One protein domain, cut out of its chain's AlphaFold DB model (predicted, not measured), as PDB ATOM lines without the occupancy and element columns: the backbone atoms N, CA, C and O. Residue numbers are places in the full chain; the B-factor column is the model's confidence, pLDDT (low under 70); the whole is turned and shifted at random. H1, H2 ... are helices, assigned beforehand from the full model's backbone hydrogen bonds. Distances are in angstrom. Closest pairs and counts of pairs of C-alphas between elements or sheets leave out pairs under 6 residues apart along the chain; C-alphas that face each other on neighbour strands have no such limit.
ATOM      1  N   THR A   4      74.604  41.355-184.222       75.00
ATOM      2  CA  THR A   4      73.382  41.955-183.658       75.00
ATOM      3  C   THR A   4      73.361  43.489-183.712       75.00
ATOM      4  O   THR A   4      72.302  44.082-183.892       75.00
ATOM      5  N   VAL A   5      74.520  44.163-183.635       72.25
ATOM      6  CA  VAL A   5      74.604  45.639-183.754       72.25
ATOM      7  C   VAL A   5      74.434  46.107-185.199       72.25
ATOM      8  O   VAL A   5      73.978  47.223-185.437       72.25
ATOM      9  N   VAL A   6      74.844  45.277-186.159       80.06
ATOM     10  CA  VAL A   6      74.677  45.542-187.592       80.06
ATOM     11  C   VAL A   6      73.207  45.325-187.948       80.06
ATOM     12  O   VAL A   6      72.545  46.268-188.357       80.06
ATOM     13  N   GLN A   7      72.650  44.165-187.588       79.81
ATOM     14  CA  GLN A   7      71.230  43.831-187.756       79.81
ATOM     15  C   GLN A   7      70.281  44.885-187.153       79.81
ATOM     16  O   GLN A   7      69.338  45.294-187.822       79.81
ATOM     17  N   LEU A   8      70.538  45.388-185.935       77.88
ATOM     18  CA  LEU A   8      69.720  46.451-185.328       77.88
ATOM     19  C   LEU A   8      69.783  47.783-186.097       77.88
ATOM     20  O   LEU A   8      68.778  48.490-186.167       77.88
ATOM     21  N   ARG A   9      70.933  48.133-186.688       79.44
ATOM     22  CA  ARG A   9      71.076  49.334-187.533       79.44
ATOM     23  C   ARG A   9      70.418  49.155-188.894       79.44
ATOM     24  O   ARG A   9      69.761  50.078-189.370       79.44
ATOM     25  N   ASP A  10      70.567  47.982-189.491       84.69
ATOM     26  CA  ASP A  10      70.001  47.662-190.796       84.69
ATOM     27  C   ASP A  10      68.471  47.621-190.708       84.69
ATOM     28  O   ASP A  10      67.801  48.248-191.533       84.69
ATOM     29  N   LEU A  11      67.922  47.017-189.644       80.69
ATOM     30  CA  LEU A  11      66.504  47.073-189.284       80.69
ATOM     31  C   LEU A  11      66.026  48.527-189.161       80.69
ATOM     32  O   LEU A  11      65.087  48.914-189.848       80.69
ATOM     33  N   LEU A  12      66.702  49.353-188.352       77.62
ATOM     34  CA  LEU A  12      66.386  50.778-188.183       77.62
ATOM     35  C   LEU A  12      66.371  51.547-189.514       77.62
ATOM     36  O   LEU A  12      65.423  52.278-189.802       77.62
ATOM     37  N   SER A  13      67.399  51.355-190.345       82.69
ATOM     38  CA  SER A  13      67.495  51.999-191.660       82.69
ATOM     39  C   SER A  13      66.395  51.522-192.617       82.69
ATOM     40  O   SER A  13      65.890  52.305-193.422       82.69
ATOM     41  N   THR A  14      65.973  50.264-192.484       81.75
ATOM     42  CA  THR A  14      64.887  49.669-193.263       81.75
ATOM     43  C   THR A  14      63.531  50.199-192.803       81.75
ATOM     44  O   THR A  14      62.730  50.577-193.653       81.75
ATOM     45  N   THR A  15      63.296  50.347-191.496       78.19
ATOM     46  CA  THR A  15      62.091  50.981-190.935       78.19
ATOM     47  C   THR A  15      61.945  52.425-191.413       78.19
ATOM     48  O   THR A  15      60.894  52.780-191.943       78.19
ATOM     49  N   GLU A  16      62.992  53.254-191.313       80.62
ATOM     50  CA  GLU A  16      62.932  54.641-191.806       80.62
ATOM     51  C   GLU A  16      62.793  54.711-193.337       80.62
ATOM     52  O   GLU A  16      62.058  55.553-193.857       80.62
ATOM     53  N   ARG A  17      63.407  53.783-194.087       83.75
ATOM     54  CA  ARG A  17      63.210  53.681-195.542       83.75
ATOM     55  C   ARG A  17      61.775  53.287-195.905       83.75
ATOM     56  O   ARG A  17      61.210  53.887-196.817       83.75
ATOM     57  N   ILE A  18      61.170  52.331-195.197       77.44
ATOM     58  CA  ILE A  18      59.761  51.943-195.363       77.44
ATOM     59  C   ILE A  18      58.859  53.132-195.031       77.44
ATOM     60  O   ILE A  18      58.022  53.499-195.842       77.44
ATOM     61  N   LYS A  19      59.080  53.805-193.902       77.38
ATOM     62  CA  LYS A  19      58.354  55.010-193.468       77.38
ATOM     63  C   LYS A  19      58.467  56.177-194.465       77.38
ATOM     64  O   LYS A  19      57.498  56.909-194.655       77.38
ATOM     65  N   HIS A  20      59.601  56.321-195.155       84.56
ATOM     66  CA  HIS A  20      59.773  57.296-196.238       84.56
ATOM     67  C   HIS A  20      59.092  56.875-197.558       84.56
ATOM     68  O   HIS A  20      58.623  57.738-198.299       84.56
ATOM     69  N   LEU A  21      59.034  55.579-197.880       81.62
ATOM     70  CA  LEU A  21      58.365  55.064-199.086       81.62
ATOM     71  C   LEU A  21      56.837  55.011-198.924       81.62
ATOM     72  O   LEU A  21      56.105  55.422-199.817       81.62
ATOM     73  N   CYS A  22      56.359  54.584-197.757       74.06
ATOM     74  CA  CYS A  22      54.953  54.523-197.356       74.06
ATOM     75  C   CYS A  22      54.426  55.868-196.822       74.06
ATOM     76  O   CYS A  22      53.428  55.897-196.102       74.06
ATOM     77  N   ARG A  23      55.098  56.983-197.146       75.62
ATOM     78  CA  ARG A  23      54.730  58.344-196.732       75.62
ATOM     79  C   ARG A  23      53.293  58.622-197.205       75.62
ATOM     80  O   ARG A  23      53.064  58.686-198.414       75.62
ATOM     81  N   PRO A  24      52.305  58.698-196.295       59.34
ATOM     82  CA  PRO A  24      50.922  58.423-196.660       59.34
ATOM     83  C   PRO A  24      50.359  59.507-197.574       59.34
ATOM     84  O   PRO A  24      50.467  60.701-197.294       59.34
ATOM     85  N   SER A  25      49.695  59.078-198.649       65.12
ATOM     86  CA  SER A  25      48.950  59.964-199.546       65.12
ATOM     87  C   SER A  25      47.657  60.443-198.871       65.12
ATOM     88  O   SER A  25      46.556  59.997-199.178       65.12
ATOM     89  N   SER A  26      47.809  61.387-197.941       60.12
ATOM     90  CA  SER A  26      46.792  62.247-197.309       60.12
ATOM     91  C   SER A  26      45.662  61.637-196.456       60.12
ATOM     92  O   SER A  26      45.115  62.380-195.645       60.12
ATOM     93  N   THR A  27      45.304  60.351-196.562       75.75
ATOM     94  CA  THR A  27      44.087  59.820-195.892       75.75
ATOM     95  C   THR A  27      44.317  58.752-194.820       75.75
ATOM     96  O   THR A  27      43.703  58.828-193.754       75.75
ATOM     97  N   ASN A  28      45.187  57.765-195.052       78.75
ATOM     98  CA  ASN A  28      45.370  56.658-194.107       78.75
ATOM     99  C   ASN A  28      46.343  57.040-192.980       78.75
ATOM    100  O   ASN A  28      47.533  57.260-193.216       78.75
ATOM    101  N   LYS A  29      45.839  57.084-191.741       85.69
ATOM    102  CA  LYS A  29      46.670  57.196-190.535       85.69
ATOM    103  C   LYS A  29      47.400  55.871-190.318       85.69
ATOM    104  O   LYS A  29      46.753  54.856-190.103       85.69
ATOM    105  N   LEU A  30      48.730  55.894-190.357       88.00
ATOM    106  CA  LEU A  30      49.559  54.746-189.993       88.00
ATOM    107  C   LEU A  30      49.474  54.529-188.473       88.00
ATOM    108  O   LEU A  30      49.895  55.409-187.717       88.00
ATOM    109  N   THR A  31      48.958  53.388-188.010       91.38
ATOM    110  CA  THR A  31      49.057  53.022-186.591       91.38
ATOM    111  C   THR A  31      50.495  52.634-186.257       91.38
ATOM    112  O   THR A  31      51.128  51.845-186.956       91.38
ATOM    113  N   LEU A  32      51.024  53.204-185.175       92.88
ATOM    114  CA  LEU A  32      52.345  52.864-184.649       92.88
ATOM    115  C   LEU A  32      52.289  51.568-183.834       92.88
ATOM    116  O   LEU A  32      51.294  51.309-183.149       92.88
ATOM    117  N   LEU A  33      53.379  50.802-183.885       94.25
ATOM    118  CA  LEU A  33      53.580  49.558-183.145       94.25
ATOM    119  C   LEU A  33      53.332  49.791-181.647       94.25
ATOM    120  O   LEU A  33      54.033  50.576-181.002       94.25
ATOM    121  N   ARG A  34      52.335  49.115-181.067       91.69
ATOM    122  CA  ARG A  34      52.000  49.280-179.642       91.69
ATOM    123  C   ARG A  34      52.765  48.249-178.809       91.69
ATOM    124  O   ARG A  34      52.433  47.073-178.900       91.69
ATOM    125  N   PRO A  35      53.713  48.631-177.928       89.00
ATOM    126  CA  PRO A  35      54.535  47.665-177.188       89.00
ATOM    127  C   PRO A  35      53.788  46.837-176.123       89.00
ATOM    128  O   PRO A  35      54.406  46.013-175.462       89.00
ATOM    129  N   GLN A  36      52.481  47.052-175.914       93.88
ATOM    130  CA  GLN A  36      51.623  46.330-174.950       93.88
ATOM    131  C   GLN A  36      52.182  46.233-173.507       93.88
ATOM    132  O   GLN A  36      51.840  45.322-172.760       93.88
ATOM    133  N   GLY A  37      53.043  47.175-173.100       94.50
ATOM    134  CA  GLY A  37      53.724  47.158-171.796       94.50
ATOM    135  C   GLY A  37      54.940  46.226-171.709       94.50
ATOM    136  O   GLY A  37      55.532  46.109-170.640       94.50
ATOM    137  N   ILE A  38      55.338  45.581-172.809       96.75
ATOM    138  CA  ILE A  38      56.523  44.723-172.874       96.75
ATOM    139  C   ILE A  38      57.777  45.576-173.101       96.75
ATOM    140  O   ILE A  38      57.833  46.418-174.000       96.75
ATOM    141  N   ALA A  39      58.799  45.310-172.294       97.06
ATOM    142  CA  ALA A  39      60.149  45.852-172.393       97.06
ATOM    143  C   ALA A  39      61.167  44.689-172.367       97.06
ATOM    144  O   ALA A  39      60.806  43.595-171.921       97.06
ATOM    145  N   PRO A  40      62.410  44.874-172.849       97.19
ATOM    146  CA  PRO A  40      63.461  43.862-172.730       97.19
ATOM    147  C   PRO A  40      63.837  43.614-171.263       97.19
ATOM    148  O   PRO A  40      63.932  44.569-170.487       97.19
ATOM    149  N   ASP A  41      64.113  42.359-170.889       97.12
ATOM    150  CA  ASP A  41      64.646  42.057-169.553       97.12
ATOM    151  C   ASP A  41      66.126  42.457-169.453       97.12
ATOM    152  O   ASP A  41      67.037  41.724-169.845       97.12
ATOM    153  N   LEU A  42      66.368  43.651-168.911       96.25
ATOM    154  CA  LEU A  42      67.707  44.169-168.628       96.25
ATOM    155  C   LEU A  42      68.114  43.929-167.166       96.25
ATOM    156  O   LEU A  42      68.692  44.821-166.533       96.25
ATOM    157  N   SER A  43      67.777  42.748-166.638       93.12
ATOM    158  CA  SER A  43      68.048  42.303-165.270       93.12
ATOM    159  C   SER A  43      69.485  42.601-164.809       93.12
ATOM    160  O   SER A  43      70.466  42.451-165.546       93.12
ATOM    161  N   GLU A  44      69.612  43.092-163.571       79.38
ATOM    162  CA  GLU A  44      70.872  43.628-163.053       79.38
ATOM    163  C   GLU A  44      71.899  42.525-162.763       79.38
ATOM    164  O   GLU A  44      71.883  41.869-161.720       79.38
ATOM    165  N   VAL A  45      72.867  42.364-163.666       90.25
ATOM    166  CA  VAL A  45      74.083  41.595-163.380       90.25
ATOM    167  C   VAL A  45      74.891  42.352-162.324       90.25
ATOM    168  O   VAL A  45      75.405  43.435-162.612       90.25
ATOM    169  N   SER A  46      75.028  41.789-161.114       92.19
ATOM    170  CA  SER A  46      75.753  42.471-160.031       92.19
ATOM    171  C   SER A  46      77.159  42.887-160.473       92.19
ATOM    172  O   SER A  46      77.958  42.074-160.954       92.19
ATOM    173  N   ALA A  47      77.474  44.161-160.228       90.88
ATOM    174  CA  ALA A  47      78.779  44.759-160.478       90.88
ATOM    175  C   ALA A  47      79.923  44.069-159.707       90.88
ATOM    176  O   ALA A  47      81.076  44.203-160.112       90.88
ATOM    177  N   GLU A  48      79.636  43.304-158.643       92.12
ATOM    178  CA  GLU A  48      80.646  42.487-157.954       92.12
ATOM    179  C   GLU A  48      81.216  41.376-158.859       92.12
ATOM    180  O   GLU A  48      82.407  41.089-158.797       92.12
ATOM    181  N   SER A  49      80.423  40.813-159.782       95.19
ATOM    182  CA  SER A  49      80.847  39.717-160.685       95.19
ATOM    183  C   SER A  49      81.879  40.115-161.764       95.19
ATOM    184  O   SER A  49      82.369  39.269-162.528       95.19
ATOM    185  N   PHE A  50      82.207  41.408-161.842       96.31
ATOM    186  CA  PHE A  50      83.127  41.993-162.822       96.31
ATOM    187  C   PHE A  50      84.593  41.983-162.368       96.31
ATOM    188  O   PHE A  50      85.469  42.226-163.195       96.31
ATOM    189  N   ILE A  51      84.858  41.702-161.089       97.31
ATOM    190  CA  ILE A  51      86.198  41.607-160.496       97.31
ATOM    191  C   ILE A  51      86.306  40.211-159.877       97.31
ATOM    192  O   ILE A  51      85.415  39.814-159.128       97.31
ATOM    193  N   SER A  52      87.358  39.440-160.171       97.12
ATOM    194  CA  SER A  52      87.541  38.159-159.471       97.12
ATOM    195  C   SER A  52      87.935  38.398-158.011       97.12
ATOM    196  O   SER A  52      88.605  39.377-157.694       97.12
ATOM    197  N   GLU A  53      87.588  37.481-157.109       96.88
ATOM    198  CA  GLU A  53      87.988  37.569-155.696       96.88
ATOM    199  C   GLU A  53      89.518  37.688-155.537       96.88
ATOM    200  O   GLU A  53      90.018  38.508-154.767       96.88
ATOM    201  N   SER A  54      90.273  36.969-156.377       97.12
ATOM    202  CA  SER A  54      91.733  37.076-156.475       97.12
ATOM    203  C   SER A  54      92.225  38.463-156.919       97.12
ATOM    204  O   SER A  54      93.188  38.973-156.350       97.12
ATOM    205  N   GLN A  55      91.562  39.108-157.885       96.56
ATOM    206  CA  GLN A  55      91.861  40.489-158.281       96.56
ATOM    207  C   GLN A  55      91.498  41.471-157.157       96.56
ATOM    208  O   GLN A  55      92.288  42.358-156.842       96.56
ATOM    209  N   ALA A  56      90.339  41.301-156.514       97.00
ATOM    210  CA  ALA A  56      89.876  42.161-155.426       97.00
ATOM    211  C   ALA A  56      90.830  42.139-154.216       97.00
ATOM    212  O   ALA A  56      91.095  43.194-153.630       97.00
ATOM    213  N   ALA A  57      91.388  40.968-153.891       96.62
ATOM    214  CA  ALA A  57      92.404  40.800-152.856       96.62
ATOM    215  C   ALA A  57      93.725  41.520-153.199       96.62
ATOM    216  O   ALA A  57      94.308  42.171-152.333       96.62
ATOM    217  N   GLN A  58      94.181  41.456-154.456       96.62
ATOM    218  CA  GLN A  58      95.419  42.115-154.900       96.62
ATOM    219  C   GLN A  58      95.280  43.641-155.059       96.62
ATOM    220  O   GLN A  58      96.227  44.381-154.799       96.62
ATOM    221  N   LEU A  59      94.105  44.125-155.474       96.38
ATOM    222  CA  LEU A  59      93.806  45.553-155.641       96.38
ATOM    223  C   LEU A  59      93.659  46.297-154.304       96.38
ATOM    224  O   LEU A  59      93.921  47.501-154.233       96.38
ATOM    225  N   GLY A  60      93.220  45.593-153.258       96.50
ATOM    226  CA  GLY A  60      92.861  46.168-151.965       96.50
ATOM    227  C   GLY A  60      91.490  46.870-151.973       96.50
ATOM    228  O   GLY A  60      91.010  47.330-153.016       96.50
ATOM    229  N   PRO A  61      90.831  46.995-150.805       96.44
ATOM    230  CA  PRO A  61      89.410  47.337-150.723       96.44
ATOM    231  C   PRO A  61      89.069  48.710-151.315       96.44
ATOM    232  O   PRO A  61      88.054  48.842-151.994       96.44
ATOM    233  N   ALA A  62      89.918  49.726-151.126       95.88
ATOM    234  CA  ALA A  62      89.667  51.073-151.646       95.88
ATOM    235  C   ALA A  62      89.630  51.120-153.188       95.88
ATOM    236  O   ALA A  62      88.749  51.757-153.768       95.88
ATOM    237  N   CYS A  63      90.550  50.411-153.851       95.75
ATOM    238  CA  CYS A  63      90.596  50.307-155.309       95.75
ATOM    239  C   CYS A  63      89.394  49.513-155.833       95.75
ATOM    240  O   CYS A  63      88.709  49.970-156.745       95.75
ATOM    241  N   THR A  64      89.097  48.369-155.211       96.88
ATOM    242  CA  THR A  64      87.949  47.519-155.556       96.88
ATOM    243  C   THR A  64      86.629  48.289-155.446       96.88
ATOM    244  O   THR A  64      85.864  48.314-156.403       96.88
ATOM    245  N   ILE A  65      86.392  49.023-154.349       96.62
ATOM    246  CA  ILE A  65      85.194  49.868-154.174       96.62
ATOM    247  C   ILE A  65      85.096  50.943-155.271       96.62
ATOM    248  O   ILE A  65      84.016  51.160-155.828       96.62
ATOM    249  N   ALA A  66      86.207  51.604-155.614       96.44
ATOM    250  CA  ALA A  66      86.227  52.624-156.663       96.44
ATOM    251  C   ALA A  66      85.920  52.039-158.057       96.44
ATOM    252  O   ALA A  66      85.138  52.628-158.812       96.44
ATOM    253  N   ILE A  67      86.476  50.867-158.380       96.62
ATOM    254  CA  ILE A  67      86.226  50.163-159.643       96.62
ATOM    255  C   ILE A  67      84.773  49.678-159.697       96.62
ATOM    256  O   ILE A  67      84.079  50.011-160.655       96.62
ATOM    257  N   THR A  68      84.261  49.002-158.664       97.00
ATOM    258  CA  THR A  68      82.862  48.540-158.608       97.00
ATOM    259  C   THR A  68      81.872  49.704-158.718       97.00
ATOM    260  O   THR A  68      80.887  49.603-159.450       97.00
ATOM    261  N   LYS A  69      82.151  50.859-158.090       97.06
ATOM    262  CA  LYS A  69      81.345  52.084-158.266       97.06
ATOM    263  C   LYS A  69      81.350  52.569-159.722       97.06
ATOM    264  O   LYS A  69      80.299  52.958-160.237       97.06
ATOM    265  N   ARG A  70      82.502  52.537-160.403       97.31
ATOM    266  CA  ARG A  70      82.613  52.956-161.811       97.31
ATOM    267  C   ARG A  70      81.967  51.957-162.776       97.31
ATOM    268  O   ARG A  70      81.317  52.394-163.720       97.31
ATOM    269  N   VAL A  71      82.080  50.656-162.509       97.25
ATOM    270  CA  VAL A  71      81.409  49.579-163.254       97.25
ATOM    271  C   VAL A  71      79.891  49.699-163.118       97.25
ATOM    272  O   VAL A  71      79.211  49.772-164.135       97.25
ATOM    273  N   ARG A  72      79.355  49.836-161.897       96.88
ATOM    274  CA  ARG A  72      77.913  50.050-161.656       96.88
ATOM    275  C   ARG A  72      77.386  51.285-162.400       96.88
ATOM    276  O   ARG A  72      76.338  51.221-163.034       96.88
ATOM    277  N   SER A  73      78.151  52.382-162.401       96.62
ATOM    278  CA  SER A  73      77.832  53.593-163.173       96.62
ATOM    279  C   SER A  73      77.825  53.370-164.693       96.62
ATOM    280  O   SER A  73      77.030  54.012-165.373       96.62
ATOM    281  N   ALA A  74      78.686  52.499-165.229       96.69
ATOM    282  CA  ALA A  74      78.707  52.170-166.655       96.69
ATOM    283  C   ALA A  74      77.554  51.229-167.047       96.69
ATOM    284  O   ALA A  74      76.916  51.448-168.071       96.69
ATOM    285  N   ILE A  75      77.240  50.236-166.206       96.62
ATOM    286  CA  ILE A  75      76.104  49.318-166.395       96.62
ATOM    287  C   ILE A  75      74.791  50.107-166.470       96.62
ATOM    288  O   ILE A  75      74.067  49.978-167.452       96.62
ATOM    289  N   ALA A  76      74.528  50.992-165.501       96.12
ATOM    290  CA  ALA A  76      73.325  51.831-165.495       96.12
ATOM    291  C   ALA A  76      73.249  52.789-166.705       96.12
ATOM    292  O   ALA A  76      72.163  53.069-167.217       96.12
ATOM    293  N   GLN A  77      74.395  53.276-167.200       96.44
ATOM    294  CA  GLN A  77      74.450  54.110-168.404       96.44
ATOM    295  C   GLN A  77      74.094  53.315-169.672       96.44
ATOM    296  O   GLN A  77      73.286  53.792-170.471       96.44
ATOM    297  N   GLU A  78      74.647  52.110-169.849       96.50
ATOM    298  CA  GLU A  78      74.282  51.228-170.967       96.50
ATOM    299  C   GLU A  78      72.816  50.786-170.863       96.50
ATOM    300  O   GLU A  78      72.088  50.897-171.841       96.50
ATOM    301  N   GLN A  79      72.336  50.384-169.681       96.62
ATOM    302  CA  GLN A  79      70.937  50.001-169.446       96.62
ATOM    303  C   GLN A  79      69.966  51.123-169.861       96.62
ATOM    304  O   GLN A  79      69.031  50.883-170.627       96.62
ATOM    305  N   LYS A  80      70.231  52.375-169.452       96.44
ATOM    306  CA  LYS A  80      69.452  53.545-169.895       96.44
ATOM    307  C   LYS A  80      69.544  53.754-171.412       96.44
ATOM    308  O   LYS A  80      68.528  54.020-172.047       96.44
ATOM    309  N   SER A  81      70.733  53.617-172.003       95.31
ATOM    310  CA  SER A  81      70.937  53.762-173.452       95.31
ATOM    311  C   SER A  81      70.151  52.718-174.260       95.31
ATOM    312  O   SER A  81      69.486  53.066-175.239       95.31
ATOM    313  N   VAL A  82      70.161  51.463-173.806       95.19
ATOM    314  CA  VAL A  82      69.422  50.329-174.378       95.19
ATOM    315  C   VAL A  82      67.911  50.568-174.296       95.19
ATOM    316  O   VAL A  82      67.236  50.435-175.316       95.19
ATOM    317  N   LEU A  83      67.381  51.002-173.144       96.25
ATOM    318  CA  LEU A  83      65.952  51.313-172.986       96.25
ATOM    319  C   LEU A  83      65.504  52.493-173.855       96.25
ATOM    320  O   LEU A  83      64.510  52.372-174.570       96.25
ATOM    321  N   CYS A  84      66.240  53.610-173.853       95.50
ATOM    322  CA  CYS A  84      65.907  54.762-174.694       95.50
ATOM    323  C   CYS A  84      65.975  54.415-176.192       95.50
ATOM    324  O   CYS A  84      65.143  54.880-176.971       95.50
ATOM    325  N   SER A  85      66.917  53.558-176.604       93.06
ATOM    326  CA  SER A  85      66.982  53.056-177.979       93.06
ATOM    327  C   SER A  85      65.784  52.160-178.316       93.06
ATOM    328  O   SER A  85      65.121  52.411-179.318       93.06
ATOM    329  N   PHE A  86      65.440  51.186-177.465       95.50
ATOM    330  CA  PHE A  86      64.265  50.322-177.648       95.50
ATOM    331  C   PHE A  86      62.957  51.130-177.739       95.50
ATOM    332  O   PHE A  86      62.137  50.883-178.626       95.50
ATOM    333  N   GLN A  87      62.781  52.140-176.882       95.19
ATOM    334  CA  GLN A  87      61.642  53.065-176.923       95.19
ATOM    335  C   GLN A  87      61.609  53.876-178.228       95.19
ATOM    336  O   GLN A  87      60.552  54.004-178.847       95.19
ATOM    337  N   SER A  88      62.758  54.375-178.695       91.50
ATOM    338  CA  SER A  88      62.861  55.101-179.970       91.50
ATOM    339  C   SER A  88      62.592  54.217-181.196       91.50
ATOM    340  O   SER A  88      62.068  54.721-182.185       91.50
ATOM    341  N   VAL A  89      62.938  52.926-181.158       91.44
ATOM    342  CA  VAL A  89      62.646  51.984-182.253       91.44
ATOM    343  C   VAL A  89      61.173  51.594-182.250       91.44
ATOM    344  O   VAL A  89      60.513  51.720-183.278       91.44
ATOM    345  N   THR A  90      60.633  51.176-181.104       94.38
ATOM    346  CA  THR A  90      59.226  50.750-180.998       94.38
ATOM    347  C   THR A  90      58.250  51.875-181.335       94.38
ATOM    348  O   THR A  90      57.319  51.644-182.097       94.38
ATOM    349  N   SER A  91      58.497  53.109-180.879       92.31
ATOM    350  CA  SER A  91      57.680  54.276-181.261       92.31
ATOM    351  C   SER A  91      57.869  54.737-182.716       92.31
ATOM    352  O   SER A  91      57.000  55.422-183.253       92.31
ATOM    353  N   GLY A  92      58.977  54.366-183.365       90.00
ATOM    354  CA  GLY A  92      59.241  54.654-184.778       90.00
ATOM    355  C   GLY A  92      58.686  53.610-185.757       90.00
ATOM    356  O   GLY A  92      58.570  53.905-186.949       90.00
ATOM    357  N   MET A  93      58.352  52.407-185.278       91.50
ATOM    358  CA  MET A  93      57.833  51.306-186.091       91.50
ATOM    359  C   MET A  93      56.318  51.402-186.309       91.50
ATOM    360  O   MET A  93      55.558  51.864-185.458       91.50
ATOM    361  N   ILE A  94      55.882  50.944-187.481       92.25
ATOM    362  CA  ILE A  94      54.477  50.882-187.898       92.25
ATOM    363  C   ILE A  94      53.930  49.497-187.522       92.25
ATOM    364  O   ILE A  94      54.657  48.508-187.626       92.25
ATOM    365  N   SER A  95      52.669  49.433-187.094       94.62
ATOM    366  CA  SER A  95      51.947  48.176-186.869       94.62
ATOM    367  C   SER A  95      51.858  47.375-188.170       94.62
ATOM    368  O   SER A  95      51.504  47.928-189.215       94.62
ATOM    369  N   LEU A  96      52.184  46.082-188.129       91.06
ATOM    370  CA  LEU A  96      52.058  45.195-189.297       91.06
ATOM    371  C   LEU A  96      50.763  44.375-189.258       91.06
ATOM    372  O   LEU A  96      50.298  43.923-190.307       91.06
ATOM    373  N   GLU A  97      50.153  44.244-188.080       92.81
ATOM    374  CA  GLU A  97      48.889  43.539-187.860       92.81
ATOM    375  C   GLU A  97      47.748  44.120-188.720       92.81
ATOM    376  O   GLU A  97      47.046  43.373-189.403       92.81
ATOM    377  N   GLU A  98      47.631  45.455-188.802       88.44
ATOM    378  CA  GLU A  98      46.611  46.149-189.616       88.44
ATOM    379  C   GLU A  98      46.693  45.851-191.126       88.44
ATOM    380  O   GLU A  98      45.711  46.027-191.848       88.44
ATOM    381  N   TYR A  99      47.846  45.379-191.611       88.19
ATOM    382  CA  TYR A  99      48.089  45.057-193.022       88.19
ATOM    383  C   TYR A  99      47.997  43.551-193.316       88.19
ATOM    384  O   TYR A  99      48.373  43.111-194.402       88.19
ATOM    385  N   GLY A 100      47.515  42.748-192.355       91.38
ATOM    386  CA  GLY A 100      47.516  41.285-192.445       91.38
ATOM    387  C   GLY A 100      48.921  40.675-192.351       91.38
ATOM    388  O   GLY A 100      49.149  39.576-192.855       91.38
ATOM    389  N   GLY A 101      49.867  41.415-191.767       92.94
ATOM    390  CA  GLY A 101      51.252  41.004-191.577       92.94
ATOM    391  C   GLY A 101      51.470  40.200-190.294       92.94
ATOM    392  O   GLY A 101      50.621  39.430-189.850       92.94
ATOM    393  N   VAL A 102      52.654  40.365-189.704       93.69
ATOM    394  CA  VAL A 102      53.023  39.709-188.444       93.69
ATOM    395  C   VAL A 102      52.402  40.461-187.267       93.69
ATOM    396  O   VAL A 102      52.455  41.684-187.224       93.69
ATOM    397  N   ASP A 103      51.874  39.706-186.305       95.81
ATOM    398  CA  ASP A 103      51.409  40.180-184.997       95.81
ATOM    399  C   ASP A 103      52.393  41.179-184.344       95.81
ATOM    400  O   ASP A 103      53.601  40.923-184.224       95.81
ATOM    401  N   ASP A 104      51.865  42.318-183.894       94.62
ATOM    402  CA  ASP A 104      52.627  43.366-183.215       94.62
ATOM    403  C   ASP A 104      53.266  42.837-181.914       94.62
ATOM    404  O   ASP A 104      54.421  43.147-181.611       94.62
ATOM    405  N   LEU A 105      52.564  41.969-181.174       95.81
ATOM    406  CA  LEU A 105      53.044  41.356-179.932       95.81
ATOM    407  C   LEU A 105      54.228  40.403-180.186       95.81
ATOM    408  O   LEU A 105      55.207  40.411-179.433       95.81
ATOM    409  N   TYR A 106      54.187  39.607-181.256       95.25
ATOM    410  CA  TYR A 106      55.325  38.819-181.736       95.25
ATOM    411  C   TYR A 106      56.504  39.720-182.130       95.25
ATOM    412  O   TYR A 106      57.637  39.469-181.711       95.25
ATOM    413  N   THR A 107      56.244  40.789-182.885       93.81
ATOM    414  CA  THR A 107      57.273  41.729-183.361       93.81
ATOM    415  C   THR A 107      58.008  42.394-182.192       93.81
ATOM    416  O   THR A 107      59.241  42.373-182.141       93.81
ATOM    417  N   VAL A 108      57.274  42.884-181.189       96.12
ATOM    418  CA  VAL A 108      57.836  43.470-179.958       96.12
ATOM    419  C   VAL A 108      58.671  42.448-179.179       96.12
ATOM    420  O   VAL A 108      59.773  42.768-178.739       96.12
ATOM    421  N   ARG A 109      58.219  41.190-179.062       96.44
ATOM    422  CA  ARG A 109      58.986  40.122-178.389       96.44
ATOM    423  C   ARG A 109      60.318  39.808-179.078       96.44
ATOM    424  O   ARG A 109      61.295  39.526-178.386       96.44
ATOM    425  N   GLN A 110      60.381  39.858-180.410       94.31
ATOM    426  CA  GLN A 110      61.646  39.670-181.132       94.31
ATOM    427  C   GLN A 110      62.579  40.880-180.968       94.31
ATOM    428  O   GLN A 110      63.780  40.690-180.774       94.31
ATOM    429  N   LEU A 111      62.045  42.109-180.940       94.56
ATOM    430  CA  LEU A 111      62.825  43.302-180.587       94.56
ATOM    431  C   LEU A 111      63.421  43.182-179.177       94.56
ATOM    432  O   LEU A 111      64.619  43.409-179.018       94.56
ATOM    433  N   CYS A 112      62.637  42.769-178.173       96.44
ATOM    434  CA  CYS A 112      63.142  42.573-176.811       96.44
ATOM    435  C   CYS A 112      64.350  41.629-176.777       96.44
ATOM    436  O   CYS A 112      65.396  42.008-176.260       96.44
ATOM    437  N   ARG A 113      64.259  40.459-177.425       95.25
ATOM    438  CA  ARG A 113      65.370  39.492-177.516       95.25
ATOM    439  C   ARG A 113      66.634  40.089-178.135       95.25
ATOM    440  O   ARG A 113      67.715  39.933-177.572       95.25
ATOM    441  N   LEU A 114      66.508  40.819-179.247       93.62
ATOM    442  CA  LEU A 114      67.645  41.487-179.898       93.62
ATOM    443  C   LEU A 114      68.293  42.542-178.986       93.62
ATOM    444  O   LEU A 114      69.520  42.647-178.933       93.62
ATOM    445  N   TYR A 115      67.487  43.300-178.238       95.12
ATOM    446  CA  TYR A 115      67.974  44.296-177.279       95.12
ATOM    447  C   TYR A 115      68.600  43.667-176.024       95.12
ATOM    448  O   TYR A 115      69.609  44.170-175.528       95.12
ATOM    449  N   GLU A 116      68.077  42.538-175.549       95.56
ATOM    450  CA  GLU A 116      68.665  41.748-174.465       95.56
ATOM    451  C   GLU A 116      70.016  41.140-174.865       95.56
ATOM    452  O   GLU A 116      70.975  41.223-174.100       95.56
ATOM    453  N   GLU A 117      70.129  40.550-176.059       93.88
ATOM    454  CA  GLU A 117      71.399  40.038-176.591       93.88
ATOM    455  C   GLU A 117      72.419  41.161-176.813       93.88
ATOM    456  O   GLU A 117      73.598  41.013-176.475       93.88
ATOM    457  N   PHE A 118      71.972  42.315-177.318       93.12
ATOM    458  CA  PHE A 118      72.803  43.511-177.435       93.12
ATOM    459  C   PHE A 118      73.321  43.984-176.066       93.12
ATOM    460  O   PHE A 118      74.524  44.213-175.918       93.12
ATOM    461  N   TYR A 119      72.459  44.061-175.046       95.12
ATOM    462  CA  TYR A 119      72.847  44.430-173.682       95.12
ATOM    463  C   TYR A 119      73.823  43.416-173.070       95.12
ATOM    464  O   TYR A 119      74.893  43.806-172.602       95.12
ATOM    465  N   LYS A 120      73.537  42.109-173.178       94.50
ATOM    466  CA  LYS A 120      74.444  41.017-172.769       94.50
ATOM    467  C   LYS A 120      75.822  41.150-173.447       94.50
ATOM    468  O   LYS A 120      76.851  40.969-172.792       94.50
ATOM    469  N   SER A 121      75.864  41.563-174.719       93.69
ATOM    470  CA  SER A 121      77.105  41.856-175.454       93.69
ATOM    471  C   SER A 121      77.871  43.070-174.894       93.69
ATOM    472  O   SER A 121      79.090  42.991-174.712       93.69
ATOM    473  N   GLN A 122      77.189  44.173-174.543       95.25
ATOM    474  CA  GLN A 122      77.847  45.323-173.900       95.25
ATOM    475  C   GLN A 122      78.332  44.997-172.480       95.25
ATOM    476  O   GLN A 122      79.447  45.378-172.127       95.25
ATOM    477  N   LEU A 123      77.576  44.232-171.684       95.81
ATOM    478  CA  LEU A 123      78.018  43.782-170.358       95.81
ATOM    479  C   LEU A 123      79.282  42.913-170.448       95.81
ATOM    480  O   LEU A 123      80.242  43.146-169.710       95.81
ATOM    481  N   ALA A 124      79.341  41.975-171.400       94.75
ATOM    482  CA  ALA A 124      80.544  41.185-171.667       94.75
ATOM    483  C   ALA A 124      81.741  42.067-172.084       94.75
ATOM    484  O   ALA A 124      82.872  41.838-171.644       94.75
ATOM    485  N   ARG A 125      81.497  43.119-172.876       96.00
ATOM    486  CA  ARG A 125      82.512  44.107-173.270       96.00
ATOM    487  C   ARG A 125      82.997  44.959-172.092       96.00
ATOM    488  O   ARG A 125      84.207  45.172-171.985       96.00
ATOM    489  N   ILE A 126      82.109  45.412-171.202       96.69
ATOM    490  CA  ILE A 126      82.482  46.106-169.956       96.69
ATOM    491  C   ILE A 126      83.327  45.167-169.090       96.69
ATOM    492  O   ILE A 126      84.418  45.553-168.682       96.69
ATOM    493  N   ARG A 127      82.886  43.918-168.882       96.81
ATOM    494  CA  ARG A 127      83.607  42.913-168.084       96.81
ATOM    495  C   ARG A 127      85.020  42.670-168.603       96.81
ATOM    496  O   ARG A 127      85.969  42.757-167.827       96.81
ATOM    497  N   LYS A 128      85.175  42.456-169.916       96.62
ATOM    498  CA  LYS A 128      86.500  42.333-170.533       96.62
ATOM    499  C   LYS A 128      87.335  43.602-170.343       96.62
ATOM    500  O   LYS A 128      88.471  43.511-169.904       96.62
ATOM    501  N   THR A 129      86.772  44.780-170.615       97.62
ATOM    502  CA  THR A 129      87.506  46.054-170.487       97.62
ATOM    503  C   THR A 129      87.991  46.285-169.051       97.62
ATOM    504  O   THR A 129      89.120  46.729-168.857       97.62
ATOM    505  N   THR A 130      87.177  45.940-168.049       97.75
ATOM    506  CA  THR A 130      87.549  45.985-166.630       97.75
ATOM    507  C   THR A 130      88.673  44.999-166.307       97.75
ATOM    508  O   THR A 130      89.671  45.426-165.730       97.75
ATOM    509  N   SER A 131      88.577  43.730-166.731       97.06
ATOM    510  CA  SER A 131      89.650  42.739-166.507       97.06
ATOM    511  C   SER A 131      90.956  43.165-167.180       97.06
ATOM    512  O   SER A 131      91.977  43.278-166.506       97.06
ATOM    513  N   ASP A 132      90.911  43.540-168.466       96.81
ATOM    514  CA  ASP A 132      92.086  43.988-169.221       96.81
ATOM    515  C   ASP A 132      92.774  45.200-168.545       96.81
ATOM    516  O   ASP A 132      93.982  45.392-168.694       96.81
ATOM    517  N   VAL A 133      92.023  46.077-167.862       96.81
ATOM    518  CA  VAL A 133      92.553  47.252-167.138       96.81
ATOM    519  C   VAL A 133      93.119  46.865-165.770       96.81
ATOM    520  O   VAL A 133      94.203  47.333-165.419       96.81
ATOM    521  N   ILE A 134      92.433  45.994-165.026       97.50
ATOM    522  CA  ILE A 134      92.903  45.457-163.743       97.50
ATOM    523  C   ILE A 134      94.212  44.688-163.940       97.50
ATOM    524  O   ILE A 134      95.197  44.975-163.264       97.50
ATOM    525  N   GLU A 135      94.271  43.785-164.916       96.81
ATOM    526  CA  GLU A 135      95.477  43.023-165.245       96.81
ATOM    527  C   GLU A 135      96.633  43.947-165.643       96.81
ATOM    528  O   GLU A 135      97.750  43.775-165.156       96.81
ATOM    529  N   ARG A 136      96.389  44.982-166.462       95.50
ATOM    530  CA  ARG A 136      97.423  45.979-166.801       95.50
ATOM    531  C   ARG A 136      97.925  46.755-165.580       95.50
ATOM    532  O   ARG A 136      99.116  47.052-165.510       95.50
ATOM    533  N   TYR A 137      97.055  47.064-164.621       95.31
ATOM    534  CA  TYR A 137      97.432  47.736-163.375       95.31
ATOM    535  C   TYR A 137      98.254  46.822-162.449       95.31
ATOM    536  O   TYR A 137      99.315  47.228-161.976       95.31
ATOM    537  N   LEU A 138      97.830  45.569-162.263       94.94
ATOM    538  CA  LEU A 138      98.531  44.570-161.447       94.94
ATOM    539  C   LEU A 138      99.921  44.243-162.020       94.94
ATOM    540  O   LEU A 138     100.922  44.377-161.317       94.94
ATOM    541  N   ASN A 139     100.015  43.969-163.327       93.44
ATOM    542  CA  ASN A 139     101.298  43.794-164.021       93.44
ATOM    543  C   ASN A 139     102.208  45.037-163.893       93.44
ATOM    544  O   ASN A 139     103.429  44.910-163.805       93.44
ATOM    545  N   SER A 140     101.638  46.248-163.843       90.75
ATOM    546  CA  SER A 140     102.410  47.477-163.613       90.75
ATOM    547  C   SER A 140     102.955  47.577-162.181       90.75
ATOM    548  O   SER A 140     104.040  48.134-161.994       90.75
ATOM    549  N   ILE A 141     102.246  47.045-161.180       89.81
ATOM    550  CA  ILE A 141     102.733  46.956-159.793       89.81
ATOM    551  C   ILE A 141     103.878  45.940-159.700       89.81
ATOM    552  O   ILE A 141     104.911  46.250-159.109       89.81
ATOM    553  N   GLU A 142     103.755  44.770-160.328       90.81
ATOM    554  CA  GLU A 142     104.816  43.751-160.343       90.81
ATOM    555  C   GLU A 142     106.072  44.218-161.101       90.81
ATOM    556  O   GLU A 142     107.206  44.036-160.636       90.81
ATOM    557  N   ALA A 143     105.895  44.920-162.226       87.19
ATOM    558  CA  ALA A 143     106.987  45.582-162.936       87.19
ATOM    559  C   ALA A 143     107.674  46.647-162.055       87.19
ATOM    560  O   ALA A 143     108.902  46.690-161.972       87.19
ATOM    561  N   ALA A 144     106.910  47.469-161.326       82.00
ATOM    562  CA  ALA A 144     107.474  48.438-160.386       82.00
ATOM    563  C   ALA A 144     108.209  47.759-159.209       82.00
ATOM    564  O   ALA A 144     109.290  48.205-158.815       82.00
ATOM    565  N   ALA A 145     107.671  46.657-158.679       82.19
ATOM    566  CA  ALA A 145     108.252  45.902-157.570       82.19
ATOM    567  C   ALA A 145     109.552  45.173-157.956       82.19
ATOM    568  O   ALA A 145     110.483  45.112-157.148       82.19
ATOM    569  N   SER A 146     109.651  44.663-159.186       80.19
ATOM    570  CA  SER A 146     110.885  44.083-159.736       80.19
ATOM    571  C   SER A 146     111.908  45.154-160.153       80.19
ATOM    572  O   SER A 146     113.114  44.915-160.107       80.19
ATOM    573  N   HIS A 147     111.474  46.382-160.457       67.19
ATOM    574  CA  HIS A 147     112.345  47.533-160.741       67.19
ATOM    575  C   HIS A 147     112.935  48.237-159.493       67.19
ATOM    576  O   HIS A 147     113.439  49.360-159.596       67.19
ATOM    577  N   LYS A 148     113.008  47.546-158.341       57.41
ATOM    578  CA  LYS A 148     113.664  47.983-157.081       57.41
ATOM    579  C   LYS A 148     115.139  48.426-157.191       57.41
ATOM    580  O   LYS A 148     115.691  48.935-156.221       57.41
TER     581      LYS A 148
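Overview. This is residues 4 to 148 of the 782 residues of the protein "Sxi2" of Kwoniella heveanensis (UniProt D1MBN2). A long helical hairpin of H4 and H5 makes a rod, with H1 packed on one part of it and small H2 and H3 near the other end. Residues 23 to 29 and 142 to 148 stick out. The printed part has 145 residues, with five named helices, H1 to H5 in order along the chain, which hold 104 of these residues, and no named strand; its class is all helix, and it is only just loose, close to extended, with a radius of gyration of the C-alphas of 21.9 A and spans of 80 by 26 by 19 A.

Along the chain. H5, residues 104 to 146, is 62.8 A long, ending at C-alpha 146 (110.885, 44.083, -159.736). H4, residues 61 to 92, measures 46.1 A. H1, residues 4 to 21, measures 25.2 A from C-alpha 4 (73.382, 41.955, -183.658). H2 is residues 47 to 50, H3 residues 53 to 59.

Arrangement. H5, the hub, touches H4 at a shallow tilt of 24 degrees, opposite ways; closest C-alphas Val 82 and Tyr 115, 6.8 A. H1 touches H5 with residues 4 to 8 alone. H1, H3, H4 and H5 have every O i to N i+4 pair within hydrogen-bond range; H2 is too short.

Size, cuts and confidence. The printed part has no cut. Links H1 to H2 and H4 to H5 are long. Residues 24 to 26 and 147 to 148 are under pLDDT 70.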